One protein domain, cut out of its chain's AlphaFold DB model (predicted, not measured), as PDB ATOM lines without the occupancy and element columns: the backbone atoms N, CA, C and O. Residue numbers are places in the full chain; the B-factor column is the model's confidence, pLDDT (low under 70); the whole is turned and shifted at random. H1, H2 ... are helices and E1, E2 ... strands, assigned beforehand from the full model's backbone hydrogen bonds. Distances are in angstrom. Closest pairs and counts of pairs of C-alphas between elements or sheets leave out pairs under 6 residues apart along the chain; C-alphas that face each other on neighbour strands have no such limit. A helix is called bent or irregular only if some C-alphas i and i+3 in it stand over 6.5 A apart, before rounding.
ATOM      1  N   ILE A  13      28.746  -8.892 202.834       94.50
ATOM      2  CA  ILE A  13      29.418  -9.706 203.847       94.50
ATOM      3  C   ILE A  13      28.603 -10.964 204.125       94.50
ATOM      4  O   ILE A  13      27.381 -10.972 203.980       94.50
ATOM      5  N   ASP A  14      29.287 -12.023 204.544       94.06
ATOM      6  CA  ASP A  14      28.623 -13.267 204.915       94.06
ATOM      7  C   ASP A  14      27.897 -13.129 206.258       94.06
ATOM      8  O   ASP A  14      28.368 -12.472 207.190       94.06
ATOM      9  N   GLU A  15      26.775 -13.829 206.387       93.50
ATOM     10  CA  GLU A  15      25.993 -13.902 207.623       93.50
ATOM     11  C   GLU A  15      26.828 -14.383 208.820       93.50
ATOM     12  O   GLU A  15      26.736 -13.835 209.918       93.50
ATOM     13  N   GLU A  16      27.717 -15.356 208.603       95.44
ATOM     14  CA  GLU A  16      28.622 -15.857 209.641       95.44
ATOM     15  C   GLU A  16      29.551 -14.757 210.180       95.44
ATOM     16  O   GLU A  16      29.887 -14.753 211.366       95.44
ATOM     17  N   PHE A  17      29.928 -13.779 209.348       95.19
ATOM     18  CA  PHE A  17      30.700 -12.633 209.818       95.19
ATOM     19  C   PHE A  17      29.851 -11.735 210.723       95.19
ATOM     20  O   PHE A  17      30.292 -11.418 211.828       95.19
ATOM     21  N   VAL A  18      28.617 -11.406 210.326       95.69
ATOM     22  CA  VAL A  18      27.672 -10.632 211.155       95.69
ATOM     23  C   VAL A  18      27.464 -11.308 212.511       95.69
ATOM     24  O   VAL A  18      27.661 -10.691 213.560       95.69
ATOM     25  N   LYS A  19      27.175 -12.611 212.494       96.31
ATOM     26  CA  LYS A  19      26.972 -13.440 213.684       96.31
ATOM     27  C   LYS A  19      28.206 -13.513 214.581       96.31
ATOM     28  O   LYS A  19      28.071 -13.576 215.799       96.31
ATOM     29  N   SER A  20      29.411 -13.487 214.008       96.69
ATOM     30  CA  SER A  20      30.654 -13.487 214.791       96.69
ATOM     31  C   SER A  20      30.893 -12.178 215.553       96.69
ATOM     32  O   SER A  20      31.534 -12.194 216.604       96.69
ATOM     33  N   ILE A  21      30.383 -11.055 215.037       96.50
ATOM     34  CA  ILE A  21      30.554  -9.721 215.627       96.50
ATOM     35  C   ILE A  21      29.424  -9.404 216.615       96.50
ATOM     36  O   ILE A  21      29.695  -8.893 217.702       96.50
ATOM     37  N   CYS A  22      28.180  -9.724 216.255       96.00
ATOM     38  CA  CYS A  22      26.973  -9.409 217.023       96.00
ATOM     39  C   CYS A  22      26.090 -10.660 217.190       96.00
ATOM     40  O   CYS A  22      25.013 -10.727 216.600       96.00
ATOM     41  N   PRO A  23      26.526 -11.690 217.942       96.75
ATOM     42  CA  PRO A  23      25.797 -12.957 218.027       96.75
ATOM     43  C   PRO A  23      24.422 -12.831 218.696       96.75
ATOM     44  O   PRO A  23      23.481 -13.509 218.280       96.75
ATOM     45  N   ASP A  24      24.302 -11.972 219.711       96.81
ATOM     46  CA  ASP A  24      23.075 -11.827 220.496       96.81
ATOM     47  C   ASP A  24      22.015 -11.046 219.708       96.81
ATOM     48  O   ASP A  24      20.892 -11.521 219.544       96.81
ATOM     49  N   GLU A  25      22.383  -9.895 219.135       97.06
ATOM     50  CA  GLU A  25      21.525  -9.142 218.208       97.06
ATOM     51  C   GLU A  25      21.196  -9.967 216.963       97.06
ATOM     52  O   GLU A  25      20.056  -9.969 216.502       97.06
ATOM     53  N   TYR A  26      22.194 -10.734 216.514       95.56
ATOM     54  CA  TYR A  26      22.119 -11.891 215.633       95.56
ATOM     55  C   TYR A  26      20.814 -12.679 215.804       95.56
ATOM     56  O   TYR A  26      19.888 -12.719 214.990       95.56
ATOM     57  N   ALA A  27      20.796 -13.351 216.952       96.12
ATOM     58  CA  ALA A  27      19.761 -14.280 217.350       96.12
ATOM     59  C   ALA A  27      18.411 -13.594 217.579       96.12
ATOM     60  O   ALA A  27      17.387 -14.185 217.244       96.12
ATOM     61  N   ILE A  28      18.399 -12.369 218.114       95.38
ATOM     62  CA  ILE A  28      17.165 -11.594 218.310       95.38
ATOM     63  C   ILE A  28      16.509 -11.302 216.960       95.38
ATOM     64  O   ILE A  28      15.323 -11.578 216.807       95.38
ATOM     65  N   LEU A  29      17.268 -10.826 215.967       94.44
ATOM     66  CA  LEU A  29      16.734 -10.566 214.628       94.44
ATOM     67  C   LEU A  29      16.094 -11.823 214.029       94.44
ATOM     68  O   LEU A  29      14.958 -11.775 213.568       94.44
ATOM     69  N   ILE A  30      16.791 -12.960 214.079       94.19
ATOM     70  CA  ILE A  30      16.270 -14.228 213.553       94.19
ATOM     71  C   ILE A  30      15.059 -14.727 214.338       94.19
ATOM     72  O   ILE A  30      14.130 -15.281 213.755       94.19
ATOM     73  N   GLN A  31      15.041 -14.534 215.655       94.12
ATOM     74  CA  GLN A  31      13.889 -14.884 216.474       94.12
ATOM     75  C   GLN A  31      12.663 -14.059 216.084       94.12
ATOM     76  O   GLN A  31      11.584 -14.631 215.961       94.12
ATOM     77  N   GLU A  32      12.817 -12.747 215.904       92.75
ATOM     78  CA  GLU A  32      11.731 -11.857 215.489       92.75
ATOM     79  C   GLU A  32      11.278 -12.161 214.059       92.75
ATOM     80  O   GLU A  32      10.082 -12.310 213.824       92.75
ATOM     81  N   ALA A  33      12.213 -12.358 213.126       89.94
ATOM     82  CA  ALA A  33      11.903 -12.686 211.737       89.94
ATOM     83  C   ALA A  33      11.202 -14.046 211.601       89.94
ATOM     84  O   ALA A  33      10.328 -14.202 210.762       89.94
ATOM     85  N   ASN A  34      11.519 -15.035 212.437       90.56
ATOM     86  CA  ASN A  34      10.851 -16.340 212.385       90.56
ATOM     87  C   ASN A  34       9.499 -16.373 213.111       90.56
ATOM     88  O   ASN A  34       8.818 -17.406 213.090       90.56
ATOM     89  N   LYS A  35       9.079 -15.285 213.774       88.94
ATOM     90  CA  LYS A  35       7.704 -15.205 214.276       88.94
ATOM     91  C   LYS A  35       6.755 -15.223 213.088       88.94
ATOM     92  O   LYS A  35       6.970 -14.538 212.097       88.94
ATOM     93  N   GLU A  36       5.713 -16.036 213.214       81.88
ATOM     94  CA  GLU A  36       4.672 -16.174 212.190       81.88
ATOM     95  C   GLU A  36       5.199 -16.604 210.808       81.88
ATOM     96  O   GLU A  36       4.502 -16.426 209.817       81.88
ATOM     97  N   ASP A  37       6.390 -17.222 210.756       78.50
ATOM     98  CA  ASP A  37       7.034 -17.696 209.518       78.50
ATOM     99  C   ASP A  37       7.315 -16.566 208.501       78.50
ATOM    100  O   ASP A  37       7.293 -16.785 207.295       78.50
ATOM    101  N   TYR A  38       7.558 -15.340 208.991       81.06
ATOM    102  CA  TYR A  38       7.802 -14.160 208.152       81.06
ATOM    103  C   TYR A  38       9.121 -14.279 207.368       81.06
ATOM    104  O   TYR A  38       9.146 -14.129 206.152       81.06
ATOM    105  N   GLY A  39      10.211 -14.636 208.049       87.12
ATOM    106  CA  GLY A  39      11.536 -14.833 207.466       87.12
ATOM    107  C   GLY A  39      12.253 -13.530 207.084       87.12
ATOM    108  O   GLY A  39      11.652 -12.470 206.917       87.12
ATOM    109  N   LEU A  40      13.584 -13.607 206.950       88.38
ATOM    110  CA  LEU A  40      14.387 -12.462 206.504       88.38
ATOM    111  C   LEU A  40      14.216 -12.162 205.014       88.38
ATOM    112  O   LEU A  40      14.270 -10.999 204.644       88.38
ATOM    113  N   GLU A  41      13.970 -13.168 204.175       88.38
ATOM    114  CA  GLU A  41      13.725 -12.958 202.741       88.38
ATOM    115  C   GLU A  41      12.549 -12.005 202.518       88.38
ATOM    116  O   GLU A  41      12.716 -10.964 201.884       88.38
ATOM    117  N   TYR A  42      11.399 -12.296 203.134       85.50
ATOM    118  CA  TYR A  42      10.210 -11.455 203.025       85.50
ATOM    119  C   TYR A  42      10.442 -10.061 203.616       85.50
ATOM    120  O   TYR A  42      10.061  -9.071 203.002       85.50
ATOM    121  N   TYR A  43      11.103  -9.965 204.780       86.00
ATOM    122  CA  TYR A  43      11.474  -8.674 205.375       86.00
ATOM    123  C   TYR A  43      12.245  -7.790 204.388       86.00
ATOM    124  O   TYR A  43      11.963  -6.602 204.237       86.00
ATOM    125  N   THR A  44      13.236  -8.375 203.721       85.56
ATOM    126  CA  THR A  44      14.134  -7.644 202.825       85.56
ATOM    127  C   THR A  44      13.496  -7.287 201.492       85.56
ATOM    128  O   THR A  44      13.831  -6.243 200.936       85.56
ATOM    129  N   ASP A  45      12.582  -8.126 201.004       85.06
ATOM    130  CA  ASP A  45      11.767  -7.854 199.819       85.06
ATOM    131  C   ASP A  45      10.805  -6.679 200.092       85.06
ATOM    132  O   ASP A  45      10.801  -5.697 199.351       85.06
ATOM    133  N   ASP A  46      10.111  -6.690 201.240       82.06
ATOM    134  CA  ASP A  46       9.173  -5.633 201.670       82.06
ATOM    135  C   ASP A  46       9.869  -4.262 201.824       82.06
ATOM    136  O   ASP A  46       9.330  -3.226 201.430       82.06
ATOM    137  N   LEU A  47      11.115  -4.254 202.322       78.56
ATOM    138  CA  LEU A  47      11.961  -3.054 202.387       78.56
ATOM    139  C   LEU A  47      12.370  -2.510 201.004       78.56
ATOM    140  O   LEU A  47      12.559  -1.299 200.849       78.56
ATOM    141  N   GLY A  48      12.564  -3.388 200.015       67.06
ATOM    142  CA  GLY A  48      13.041  -3.033 198.674       67.06
ATOM    143  C   GLY A  48      12.041  -2.197 197.872       67.06
ATOM    144  O   GLY A  48      12.445  -1.320 197.105       67.06
ATOM    145  N   ASP A  49      10.747  -2.393 198.122       61.19
ATOM    146  CA  ASP A  49       9.643  -1.719 197.428       61.19
ATOM    147  C   ASP A  49       9.371  -0.282 197.919       61.19
ATOM    148  O   ASP A  49       8.420   0.374 197.482       61.19
ATOM    149  N   GLY A  50      10.205   0.250 198.821       53.50
ATOM    150  CA  GLY A  50      10.025   1.589 199.393       53.50
ATOM    151  C   GLY A  50       8.819   1.695 200.329       53.50
ATOM    152  O   GLY A  50       8.419   2.808 200.685       53.50
ATOM    153  N   ASN A  51       8.249   0.555 200.726       47.47
ATOM    154  CA  ASN A  51       7.255   0.473 201.777       47.47
ATOM    155  C   ASN A  51       7.962   0.356 203.129       47.47
ATOM    156  O   ASN A  51       8.939  -0.369 203.299       47.47
ATOM    157  N   ASP A  52       7.456   1.118 204.093       57.38
ATOM    158  CA  ASP A  52       7.713   0.898 205.511       57.38
ATOM    159  C   ASP A  52       7.391  -0.578 205.790       57.38
ATOM    160  O   ASP A  52       6.259  -1.002 205.534       57.38
ATOM    161  N   CYS A  53       8.379  -1.388 206.193       63.75
ATOM    162  CA  CYS A  53       8.137  -2.821 206.337       63.75
ATOM    163  C   CYS A  53       6.999  -3.032 207.349       63.75
ATOM    164  O   CYS A  53       6.933  -2.357 208.384       63.75
ATOM    165  N   GLY A  54       6.112  -3.989 207.092       66.50
ATOM    166  CA  GLY A  54       4.942  -4.203 207.952       66.50
ATOM    167  C   GLY A  54       5.264  -4.706 209.369       66.50
ATOM    168  O   GLY A  54       4.360  -4.775 210.204       66.50
ATOM    169  N   ASN A  55       6.520  -5.079 209.652       84.81
ATOM    170  CA  ASN A  55       6.934  -5.715 210.901       84.81
ATOM    171  C   ASN A  55       7.921  -4.847 211.703       84.81
ATOM    172  O   ASN A  55       9.141  -4.988 211.603       84.81
ATOM    173  N   GLU A  56       7.365  -3.975 212.547       87.75
ATOM    174  CA  GLU A  56       8.114  -3.059 213.420       87.75
ATOM    175  C   GLU A  56       9.125  -3.797 214.312       87.75
ATOM    176  O   GLU A  56      10.250  -3.338 214.461       87.75
ATOM    177  N   ALA A  57       8.789  -4.986 214.825       90.94
ATOM    178  CA  ALA A  57       9.686  -5.747 215.697       90.94
ATOM    179  C   ALA A  57      10.949  -6.238 214.968       90.94
ATOM    180  O   ALA A  57      12.047  -6.194 215.526       90.94
ATOM    181  N   VAL A  58      10.812  -6.674 213.709       91.00
ATOM    182  CA  VAL A  58      11.962  -7.070 212.880       91.00
ATOM    183  C   VAL A  58      12.798  -5.843 212.519       91.00
ATOM    184  O   VAL A  58      14.023  -5.906 212.604       91.00
ATOM    185  N   SER A  59      12.160  -4.712 212.205       90.06
ATOM    186  CA  SER A  59      12.869  -3.454 211.948       90.06
ATOM    187  C   SER A  59      13.627  -2.925 213.156       90.06
ATOM    188  O   SER A  59      14.799  -2.575 213.027       90.06
ATOM    189  N   GLU A  60      13.027  -2.928 214.343       92.62
ATOM    190  CA  GLU A  60      13.713  -2.541 215.578       92.62
ATOM    191  C   GLU A  60      14.905  -3.464 215.875       92.62
ATOM    192  O   GLU A  60      15.990  -2.988 216.230       92.62
ATOM    193  N   ALA A  61      14.736  -4.779 215.697       94.06
ATOM    194  CA  ALA A  61      15.813  -5.748 215.881       94.06
ATOM    195  C   ALA A  61      16.949  -5.542 214.865       94.06
ATOM    196  O   ALA A  61      18.125  -5.562 215.244       94.06
ATOM    197  N   PHE A  62      16.614  -5.294 213.597       93.88
ATOM    198  CA  PHE A  62      17.587  -5.021 212.546       93.88
ATOM    199  C   PHE A  62      18.324  -3.700 212.791       93.88
ATOM    200  O   PHE A  62      19.552  -3.661 212.737       93.88
ATOM    201  N   GLU A  63      17.621  -2.632 213.167       93.12
ATOM    202  CA  GLU A  63      18.247  -1.365 213.549       93.12
ATOM    203  C   GLU A  63      19.217  -1.523 214.723       93.12
ATOM    204  O   GLU A  63      20.289  -0.906 214.742       93.12
ATOM    205  N   HIS A  64      18.837  -2.315 215.728       95.56
ATOM    206  CA  HIS A  64      19.694  -2.578 216.876       95.56
ATOM    207  C   HIS A  64      20.953  -3.348 216.456       95.56
ATOM    208  O   HIS A  64      22.058  -2.962 216.846       95.56
ATOM    209  N   LEU A  65      20.809  -4.367 215.602       96.19
ATOM    210  CA  LEU A  65      21.936  -5.082 215.001       96.19
ATOM    211  C   LEU A  65      22.866  -4.124 214.242       96.19
ATOM    212  O   LEU A  65      24.072  -4.138 214.485       96.19
ATOM    213  N   CYS A  66      22.325  -3.251 213.390       94.81
ATOM    214  CA  CYS A  66      23.111  -2.277 212.633       94.81
ATOM    215  C   CYS A  66      23.906  -1.337 213.547       94.81
ATOM    216  O   CYS A  66      25.098  -1.122 213.326       94.81
ATOM    217  N   LYS A  67      23.282  -0.821 214.616       95.50
ATOM    218  CA  LYS A  67      23.940   0.057 215.601       95.50
ATOM    219  C   LYS A  67      25.051  -0.668 216.368       95.50
ATOM    220  O   LYS A  67      26.120  -0.087 216.578       95.50
ATOM    221  N   THR A  68      24.835  -1.916 216.795       96.12
ATOM    222  CA  THR A  68      25.881  -2.698 217.479       96.12
ATOM    223  C   THR A  68      27.029  -3.028 216.525       96.12
ATOM    224  O   THR A  68      28.195  -2.882 216.904       96.12
ATOM    225  N   PHE A  69      26.721  -3.421 215.287       95.25
ATOM    226  CA  PHE A  69      27.720  -3.773 214.283       95.25
ATOM    227  C   PHE A  69      28.606  -2.580 213.917       95.25
ATOM    228  O   PHE A  69      29.835  -2.707 213.939       95.25
ATOM    229  N   ASP A  70      28.010  -1.408 213.680       94.12
ATOM    230  CA  ASP A  70      28.746  -0.162 213.438       94.12
ATOM    231  C   ASP A  70      29.638   0.186 214.634       94.12
ATOM    232  O   ASP A  70      30.845   0.377 214.499       94.12
ATOM    233  N   LYS A  71      29.114   0.120 215.860       93.94
ATOM    234  CA  LYS A  71      29.925   0.370 217.059       93.94
ATOM    235  C   LYS A  71      31.115  -0.594 217.203       93.94
ATOM    236  O   LYS A  71      32.155  -0.201 217.737       93.94
ATOM    237  N   ALA A  72      30.971  -1.848 216.778       93.56
ATOM    238  CA  ALA A  72      32.009  -2.872 216.891       93.56
ATOM    239  C   ALA A  72      33.051  -2.812 215.758       93.56
ATOM    240  O   ALA A  72      34.226  -3.141 215.965       93.56
ATOM    241  N   THR A  73      32.634  -2.412 214.559       91.62
ATOM    242  CA  THR A  73      33.455  -2.514 213.343       91.62
ATOM    243  C   THR A  73      33.821  -1.165 212.738       91.62
ATOM    244  O   THR A  73      34.902  -1.052 212.164       91.62
ATOM    245  N   GLY A  74      32.977  -0.151 212.909       90.06
ATOM    246  CA  GLY A  74      33.009   1.120 212.189       90.06
ATOM    247  C   GLY A  74      32.492   1.016 210.752       90.06
ATOM    248  O   GLY A  74      32.867   1.849 209.931       90.06
ATOM    249  N   LEU A  75      31.742  -0.042 210.426       90.56
ATOM    250  CA  LEU A  75      31.091  -0.245 209.134       90.56
ATOM    251  C   LEU A  75      29.575  -0.133 209.295       90.56
ATOM    252  O   LEU A  75      29.000  -0.715 210.215       90.56
ATOM    253  N   PHE A  76      28.922   0.531 208.346       91.56
ATOM    254  CA  PHE A  76      27.465   0.598 208.303       91.56
ATOM    255  C   PHE A  76      26.898  -0.683 207.710       91.56
ATOM    256  O   PHE A  76      27.177  -0.990 206.556       91.56
ATOM    257  N   LEU A  77      26.105  -1.412 208.496       93.94
ATOM    258  CA  LEU A  77      25.404  -2.610 208.045       93.94
ATOM    259  C   LEU A  77      24.095  -2.232 207.343       93.94
ATOM    260  O   LEU A  77      23.332  -1.400 207.829       93.94
ATOM    261  N   GLY A  78      23.830  -2.890 206.223       91.94
ATOM    262  CA  GLY A  78      22.568  -2.857 205.501       91.94
ATOM    263  C   GLY A  78      22.148  -4.263 205.091       91.94
ATOM    264  O   GLY A  78      22.872  -5.240 205.297       91.94
ATOM    265  N   ILE A  79      20.960  -4.362 204.511       90.88
ATOM    266  CA  ILE A  79      20.433  -5.601 203.956       90.88
ATOM    267  C   ILE A  79      19.728  -5.273 202.643       90.88
ATOM    268  O   ILE A  79      19.121  -4.211 202.507       90.88
ATOM    269  N   VAL A  80      19.866  -6.150 201.659       89.38
ATOM    270  CA  VAL A  80      19.241  -6.000 200.343       89.38
ATOM    271  C   VAL A  80      18.610  -7.319 199.940       89.38
ATOM    272  O   VAL A  80      19.125  -8.372 200.311       89.38
ATOM    273  N   TYR A  81      17.549  -7.250 199.147       88.44
ATOM    274  CA  TYR A  81      16.973  -8.390 198.450       88.44
ATOM    275  C   TYR A  81      17.140  -8.211 196.943       88.44
ATOM    276  O   TYR A  81      17.022  -7.095 196.430       88.44
ATOM    277  N   HIS A  82      17.425  -9.302 196.240       86.62
ATOM    278  CA  HIS A  82      17.336  -9.357 194.786       86.62
ATOM    279  C   HIS A  82      16.824 -10.726 194.361       86.62
ATOM    280  O   HIS A  82      17.376 -11.743 194.770       86.62
ATOM    281  N   SER A  83      15.801 -10.752 193.518       85.44
ATOM    282  CA  SER A  83      15.341 -11.972 192.856       85.44
ATOM    283  C   SER A  83      16.043 -12.066 191.505       85.44
ATOM    284  O   SER A  83      15.866 -11.181 190.664       85.44
ATOM    285  N   ALA A  84      16.862 -13.097 191.293       81.00
ATOM    286  CA  ALA A  84      17.639 -13.211 190.062       81.00
ATOM    287  C   ALA A  84      16.722 -13.450 188.848       81.00
ATOM    288  O   ALA A  84      16.126 -14.519 188.690       81.00
ATOM    289  N   GLU A  85      16.634 -12.467 187.951       73.19
ATOM    290  CA  GLU A  85      15.891 -12.591 186.689       73.19
ATOM    291  C   GLU A  85      16.807 -12.955 185.507       73.19
ATOM    292  O   GLU A  85      16.347 -13.531 184.514       73.19
ATOM    293  N   ASP A  86      18.112 -12.673 185.617       65.50
ATOM    294  CA  ASP A  86      19.136 -13.014 184.623       65.50
ATOM    295  C   ASP A  86      20.231 -13.913 185.227       65.50
ATOM    296  O   ASP A  86      20.574 -13.851 186.405       65.50
ATOM    297  N   ARG A  87      20.850 -14.750 184.388       63.50
ATOM    298  CA  ARG A  87      21.928 -15.681 184.770       63.50
ATOM    299  C   ARG A  87      23.237 -14.988 185.167       63.50
ATOM    300  O   ARG A  87      24.182 -15.681 185.533       63.50
ATOM    301  N   ALA A  88      23.325 -13.673 184.988       76.75
ATOM    302  CA  ALA A  88      24.513 -12.876 185.268       76.75
ATOM    303  C   ALA A  88      24.494 -12.212 186.658       76.75
ATOM    304  O   ALA A  88      25.462 -11.531 186.991       76.75
ATOM    305  N   ASP A  89      23.427 -12.396 187.439       84.38
ATOM    306  CA  ASP A  89      23.310 -11.824 188.778       84.38
ATOM    307  C   ASP A  89      24.091 -12.666 189.809       84.38
ATOM    308  O   ASP A  89      23.969 -13.890 189.864       84.38
ATOM    309  N   ASP A  90      24.894 -12.006 190.649       85.31
ATOM    310  CA  ASP A  90      25.663 -12.628 191.742       85.31
ATOM    311  C   ASP A  90      24.820 -12.857 193.014       85.31
ATOM    312  O   ASP A  90      25.307 -13.408 194.014       85.31
ATOM    313  N   LEU A  91      23.582 -12.361 193.027       85.06
ATOM    314  CA  LEU A  91      22.673 -12.387 194.166       85.06
ATOM    315  C   LEU A  91      21.350 -13.033 193.752       85.06
ATOM    316  O   LEU A  91      20.805 -12.696 192.712       85.06
ATOM    317  N   ASP A  92      20.855 -13.953 194.572       85.88
ATOM    318  CA  ASP A  92      19.520 -14.540 194.463       85.88
ATOM    319  C   ASP A  92      19.023 -14.751 195.897       85.88
ATOM    320  O   ASP A  92      19.599 -15.548 196.644       85.88
ATOM    321  N   GLY A  93      18.061 -13.936 196.321       88.44
ATOM    322  CA  GLY A  93      17.632 -13.780 197.708       88.44
ATOM    323  C   GLY A  93      18.248 -12.567 198.415       88.44
ATOM    324  O   GLY A  93      18.665 -11.583 197.795       88.44
ATOM    325  N   TYR A  94      18.287 -12.625 199.749       90.56
ATOM    326  CA  TYR A  94      18.808 -11.530 200.563       90.56
ATOM    327  C   TYR A  94      20.324 -11.599 200.775       90.56
ATOM    328  O   TYR A  94      20.942 -12.665 200.763       90.56
ATOM    329  N   ALA A  95      20.939 -10.444 201.017       92.06
ATOM    330  CA  ALA A  95      22.320 -10.348 201.470       92.06
ATOM    331  C   ALA A  95      22.524  -9.181 202.432       92.06
ATOM    332  O   ALA A  95      21.975  -8.095 202.248       92.06
ATOM    333  N   PHE A  96      23.404  -9.391 203.412       93.81
ATOM    334  CA  PHE A  96      23.952  -8.303 204.210       93.81
ATOM    335  C   PHE A  96      24.966  -7.510 203.390       93.81
ATOM    336  O   PHE A  96      25.821  -8.070 202.696       93.81
ATOM    337  N   THR A  97      24.879  -6.191 203.495       93.00
ATOM    338  CA  THR A  97      25.762  -5.249 202.811       93.00
ATOM    339  C   THR A  97      26.463  -4.354 203.810       93.00
ATOM    340  O   THR A  97      25.957  -4.122 204.905       93.00
ATOM    341  N   VAL A  98      27.613  -3.822 203.423       91.88
ATOM    342  CA  VAL A  98      28.322  -2.806 204.191       91.88
ATOM    343  C   VAL A  98      28.640  -1.595 203.327       91.88
ATOM    344  O   VAL A  98      29.048  -1.742 202.176       91.88
ATOM    345  N   ASP A  99      28.480  -0.406 203.898       83.12
ATOM    346  CA  ASP A  99      28.920   0.852 203.291       83.12
ATOM    347  C   ASP A  99      30.230   1.355 203.938       83.12
ATOM    348  O   ASP A  99      30.769   0.745 204.865       83.12
ATOM    349  N   ASP A 100      30.793   2.448 203.404       64.56
ATOM    350  CA  ASP A 100      32.086   3.039 203.806       64.56
ATOM    351  C   ASP A 100      33.333   2.165 203.570       64.56
ATOM    352  O   ASP A 100      34.384   2.330 204.201       64.56
ATOM    353  N   VAL A 101      33.252   1.280 202.573       65.06
ATOM    354  CA  VAL A 101      34.376   0.449 202.110       65.06
ATOM    355  C   VAL A 101      35.216   1.155 201.033       65.06
ATOM    356  O   VAL A 101      36.432   0.972 200.962       65.06
ATOM    357  N   TYR A 102      34.583   1.977 200.182       57.62
ATOM    358  CA  TYR A 102      35.220   2.562 198.985       57.62
ATOM    359  C   TYR A 102      36.001   3.856 199.250       57.62
ATOM    360  O   TYR A 102      36.908   4.214 198.496       57.62
ATOM    361  N   VAL A 103      35.686   4.543 200.346       56.62
ATOM    362  CA  VAL A 103      36.591   5.513 200.966       56.62
ATOM    363  C   VAL A 103      37.386   4.709 201.988       56.62
ATOM    364  O   VAL A 103      36.758   3.997 202.760       56.62
ATOM    365  N   PRO A 104      38.730   4.748 201.998       57.94
ATOM    366  CA  PRO A 104      39.554   3.823 202.770       57.94
ATOM    367  C   PRO A 104      39.495   4.155 204.267       57.94
ATOM    368  O   PRO A 104      40.474   4.629 204.850       57.94
ATOM    369  N   SER A 105      38.338   3.906 204.875       72.44
ATOM    370  CA  SER A 105      38.149   3.860 206.308       72.44
ATOM    371  C   SER A 105      39.073   2.774 206.859       72.44
ATOM    372  O   SER A 105      39.326   1.739 206.232       72.44
ATOM    373  N   GLU A 106      39.640   3.017 208.036       82.94
ATOM    374  CA  GLU A 106      40.486   2.017 208.693       82.94
ATOM    375  C   GLU A 106      39.687   0.733 208.990       82.94
ATOM    376  O   GLU A 106      40.239  -0.366 208.933       82.94
ATOM    377  N   ALA A 107      38.372   0.866 209.203       82.75
ATOM    378  CA  ALA A 107      37.421  -0.235 209.318       82.75
ATOM    379  C   ALA A 107      37.345  -1.079 208.035       82.75
ATOM    380  O   ALA A 107      37.585  -2.288 208.084       82.75
ATOM    381  N   GLY A 108      37.111  -0.450 206.878       81.50
ATOM    382  CA  GLY A 108      37.040  -1.135 205.583       81.50
ATOM    383  C   GLY A 108      38.325  -1.896 205.261       81.50
ATOM    384  O   GLY A 108      38.278  -3.062 204.875       81.50
ATOM    385  N   LYS A 109      39.496  -1.300 205.528       84.88
ATOM    386  CA  LYS A 109      40.789  -1.993 205.359       84.88
ATOM    387  C   LYS A 109      40.934  -3.199 206.282       84.88
ATOM    388  O   LYS A 109      41.431  -4.237 205.850       84.88
ATOM    389  N   LYS A 110      40.535  -3.061 207.549       88.50
ATOM    390  CA  LYS A 110      40.656  -4.117 208.563       88.50
ATOM    391  C   LYS A 110      39.807  -5.340 208.219       88.50
ATOM    392  O   LYS A 110      40.244  -6.461 208.471       88.50
ATOM    393  N   TYR A 111      38.623  -5.128 207.651       89.06
ATOM    394  CA  TYR A 111      37.653  -6.191 207.381       89.06
ATOM    395  C   TYR A 111      37.520  -6.560 205.900       89.06
ATOM    396  O   TYR A 111      36.704  -7.415 205.576       89.06
ATOM    397  N   MET A 112      38.357  -6.009 205.013       88.12
ATOM    398  CA  MET A 112      38.313  -6.233 203.559       88.12
ATOM    399  C   MET A 112      38.221  -7.714 203.155       88.12
ATOM    400  O   MET A 112      37.566  -8.048 202.179       88.12
ATOM    401  N   GLN A 113      38.854  -8.616 203.913       90.62
ATOM    402  CA  GLN A 113      38.827 -10.060 203.637       90.62
ATOM    403  C   GLN A 113      37.442 -10.714 203.792       90.62
ATOM    404  O   GLN A 113      37.254 -11.826 203.313       90.62
ATOM    405  N   TYR A 114      36.505 -10.053 204.475       91.50
ATOM    406  CA  TYR A 114      35.122 -10.508 204.659       91.50
ATOM    407  C   TYR A 114      34.155  -9.852 203.668       91.50
ATOM    408  O   TYR A 114      32.975 -10.182 203.674       91.50
ATOM    409  N   ILE A 115      34.640  -8.914 202.848       91.00
ATOM    410  CA  ILE A 115      33.816  -8.092 201.967       91.00
ATOM    411  C   ILE A 115      33.982  -8.576 200.529       91.00
ATOM    412  O   ILE A 115      35.082  -8.559 199.974       91.00
ATOM    413  N   THR A 116      32.872  -8.960 199.906       91.94
ATOM    414  CA  THR A 116      32.815  -9.360 198.499       91.94
ATOM    415  C   THR A 116      31.872  -8.438 197.748       91.94
ATOM    416  O   THR A 116      30.700  -8.319 198.097       91.94
ATOM    417  N   ARG A 117      32.361  -7.799 196.685       90.69
ATOM    418  CA  ARG A 117      31.500  -7.009 195.807       90.69
ATOM    419  C   ARG A 117      30.624  -7.931 194.964       90.69
ATOM    420  O   ARG A 117      31.164  -8.738 194.212       90.69
ATOM    421  N   LYS A 118      29.307  -7.762 195.063       90.81
ATOM    422  CA  LYS A 118      28.306  -8.436 194.230       90.81
ATOM    423  C   LYS A 118      27.706  -7.477 193.210       90.81
ATOM    424  O   LYS A 118      27.575  -6.276 193.479       90.81
ATOM    425  N   PHE A 119      27.349  -8.021 192.056       89.94
ATOM    426  CA  PHE A 119      26.702  -7.334 190.948       89.94
ATOM    427  C   PHE A 119      25.362  -7.989 190.605       89.94
ATOM    428  O   PHE A 119      25.226  -9.206 190.663       89.94
ATOM    429  N   TRP A 120      24.380  -7.178 190.225       88.94
ATOM    430  CA  TRP A 120      23.137  -7.652 189.621       88.94
ATOM    431  C   TRP A 120      22.518  -6.569 188.742       88.94
ATOM    432  O   TRP A 120      22.940  -5.406 188.770       88.94
ATOM    433  N   THR A 121      21.516  -6.941 187.955       85.31
ATOM    434  CA  THR A 121      20.752  -6.007 187.124       85.31
ATOM    435  C   THR A 121      19.321  -5.847 187.621       85.31
ATOM    436  O   THR A 121      18.679  -6.814 188.009       85.31
ATOM    437  N   THR A 122      18.813  -4.613 187.612       77.00
ATOM    438  CA  THR A 122      17.412  -4.313 187.940       77.00
ATOM    439  C   THR A 122      16.720  -3.621 186.769       77.00
ATOM    440  O   THR A 122      17.344  -2.873 186.006       77.00
ATOM    441  N   PHE A 123      15.425  -3.890 186.603       71.94
ATOM    442  CA  PHE A 123      14.590  -3.279 185.570       71.94
ATOM    443  C   PHE A 123      13.875  -2.040 186.123       71.94
ATOM    444  O   PHE A 123      13.345  -2.072 187.231       71.94
ATOM    445  N   GLY A 124      13.837  -0.958 185.335       59.66
ATOM    446  CA  GLY A 124      13.066   0.258 185.631       59.66
ATOM    447  C   GLY A 124      12.369   0.849 184.413       59.66
ATOM    448  O   GLY A 124      12.761   0.524 183.262       59.66
TER     449      GLY A 124
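AT A GLANCE: This is residues 13 to 124 of the 124 residues of an uncharacterized protein of marine sediment metagenome (UniProt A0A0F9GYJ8). A hairpin of two strands, E1 and E2, lies in the middle, with two helices side by side, H2 and H4, making a layer over to one side, from which H4 packs on E1. H3 crosses one end of that helix pair and packs on both strands near the hairpin's turn; H1 sits by the other end of the pair, and from H5, beyond the hairpin's other end, the last strand E3 runs back past the hairpin on the side away from H2 and H4. The printed part has 112 residues with five named helices and three named strands, in the order H1 H2 H3 H4 E1 E2 H5 E3; E1 and E2 form an antiparallel sheet, and E3 pairs with no named strand. The class is mixed, helices and strands, and the whole is compact, with a radius of gyration of the C-alphas of 14.4 A and spans of 38 by 35 by 22 A.

HOW THE PARTS SIT: Start at H1, residues 15 to 21, and go on to H2, residues 23 to 33. They are close but not clearly touching, with the C-alphas of Lys 19 and Tyr 26 the closest at 5.5 A. Next look at H3, residues 39 to 48: it touches H2 only at the corner by their link, where the C-alphas of Ala 33 and Gly 39 are 4.8 A apart, and the two are about perpendicular at 80 degrees. Then find H4, residues 56 to 73, which touches H2 at a shallow tilt of 19 degrees, opposite ways; their closest C-alphas are those of Leu 29 and Ala 61, at 5.1 A. H4 only just touches H1, with 3 pairs of C-alphas within 8 A and with its residues 69 to 72 alone; Ile 21 and Phe 69 have the closest C-alphas, at 6.7 A. After it come E1, residues 76 to 82, and E2, residues 93 to 99, an antiparallel hairpin at 151 degrees; look for N 78 and O 97, 2.8 A apart, and N 95 and O 80, also 2.8 A, both within hydrogen-bond range. The closest C-alphas of H4 and E1 are those of Cys 66 and Leu 77, at 5.1 A. H3 comes to 5.3 A from E1, between the C-alphas of Thr 44 and Tyr 81, and to 5.7 A from E2, between those of Glu 41 and Tyr 94. H5, residues 106 to 114, is irregular, with C-alphas 110 and 113 standing 7.9 A apart; it is close to H4 but not clearly touching, the C-alphas of Thr 73 and Ala 107 being the closest at 6.1 A. E3, residues 115 to 123, meets H5 only through their link; its closest C-alpha to E2 is that of Ile 115, 7.9 A from Val 98. E3 is apart from H2, H3 and H4, among others. In H1, H2, H3 and H4 every O i to N i+4 pair is within hydrogen-bond range; in H5, 3 of 5 are.

IN THESE COORDINATES: Find C-alpha 15 at (25.993, -13.902, 207.623), where H1 begins its 10.1 A. H2 then covers 15.3 A and H3 14.8 A. C-alpha 56 at (8.114, -3.059, 213.420) opens H4, the longest helix, 25.3 A. E1 is 19.6 A long, E2 19.3 A and H5 14.2 A. E3, 25.7 A, ends at C-alpha 123, (14.590, -3.279, 185.570).

THE WHOLE: The two C-alphas farthest apart are those of Glu 36 and Pro 104, at 41.3 A. The printed part has no cut and no long link. Its mean pLDDT is 85.6; look for values under 70 at residues 48 to 54, 86 to 87, 100 to 104 and 124.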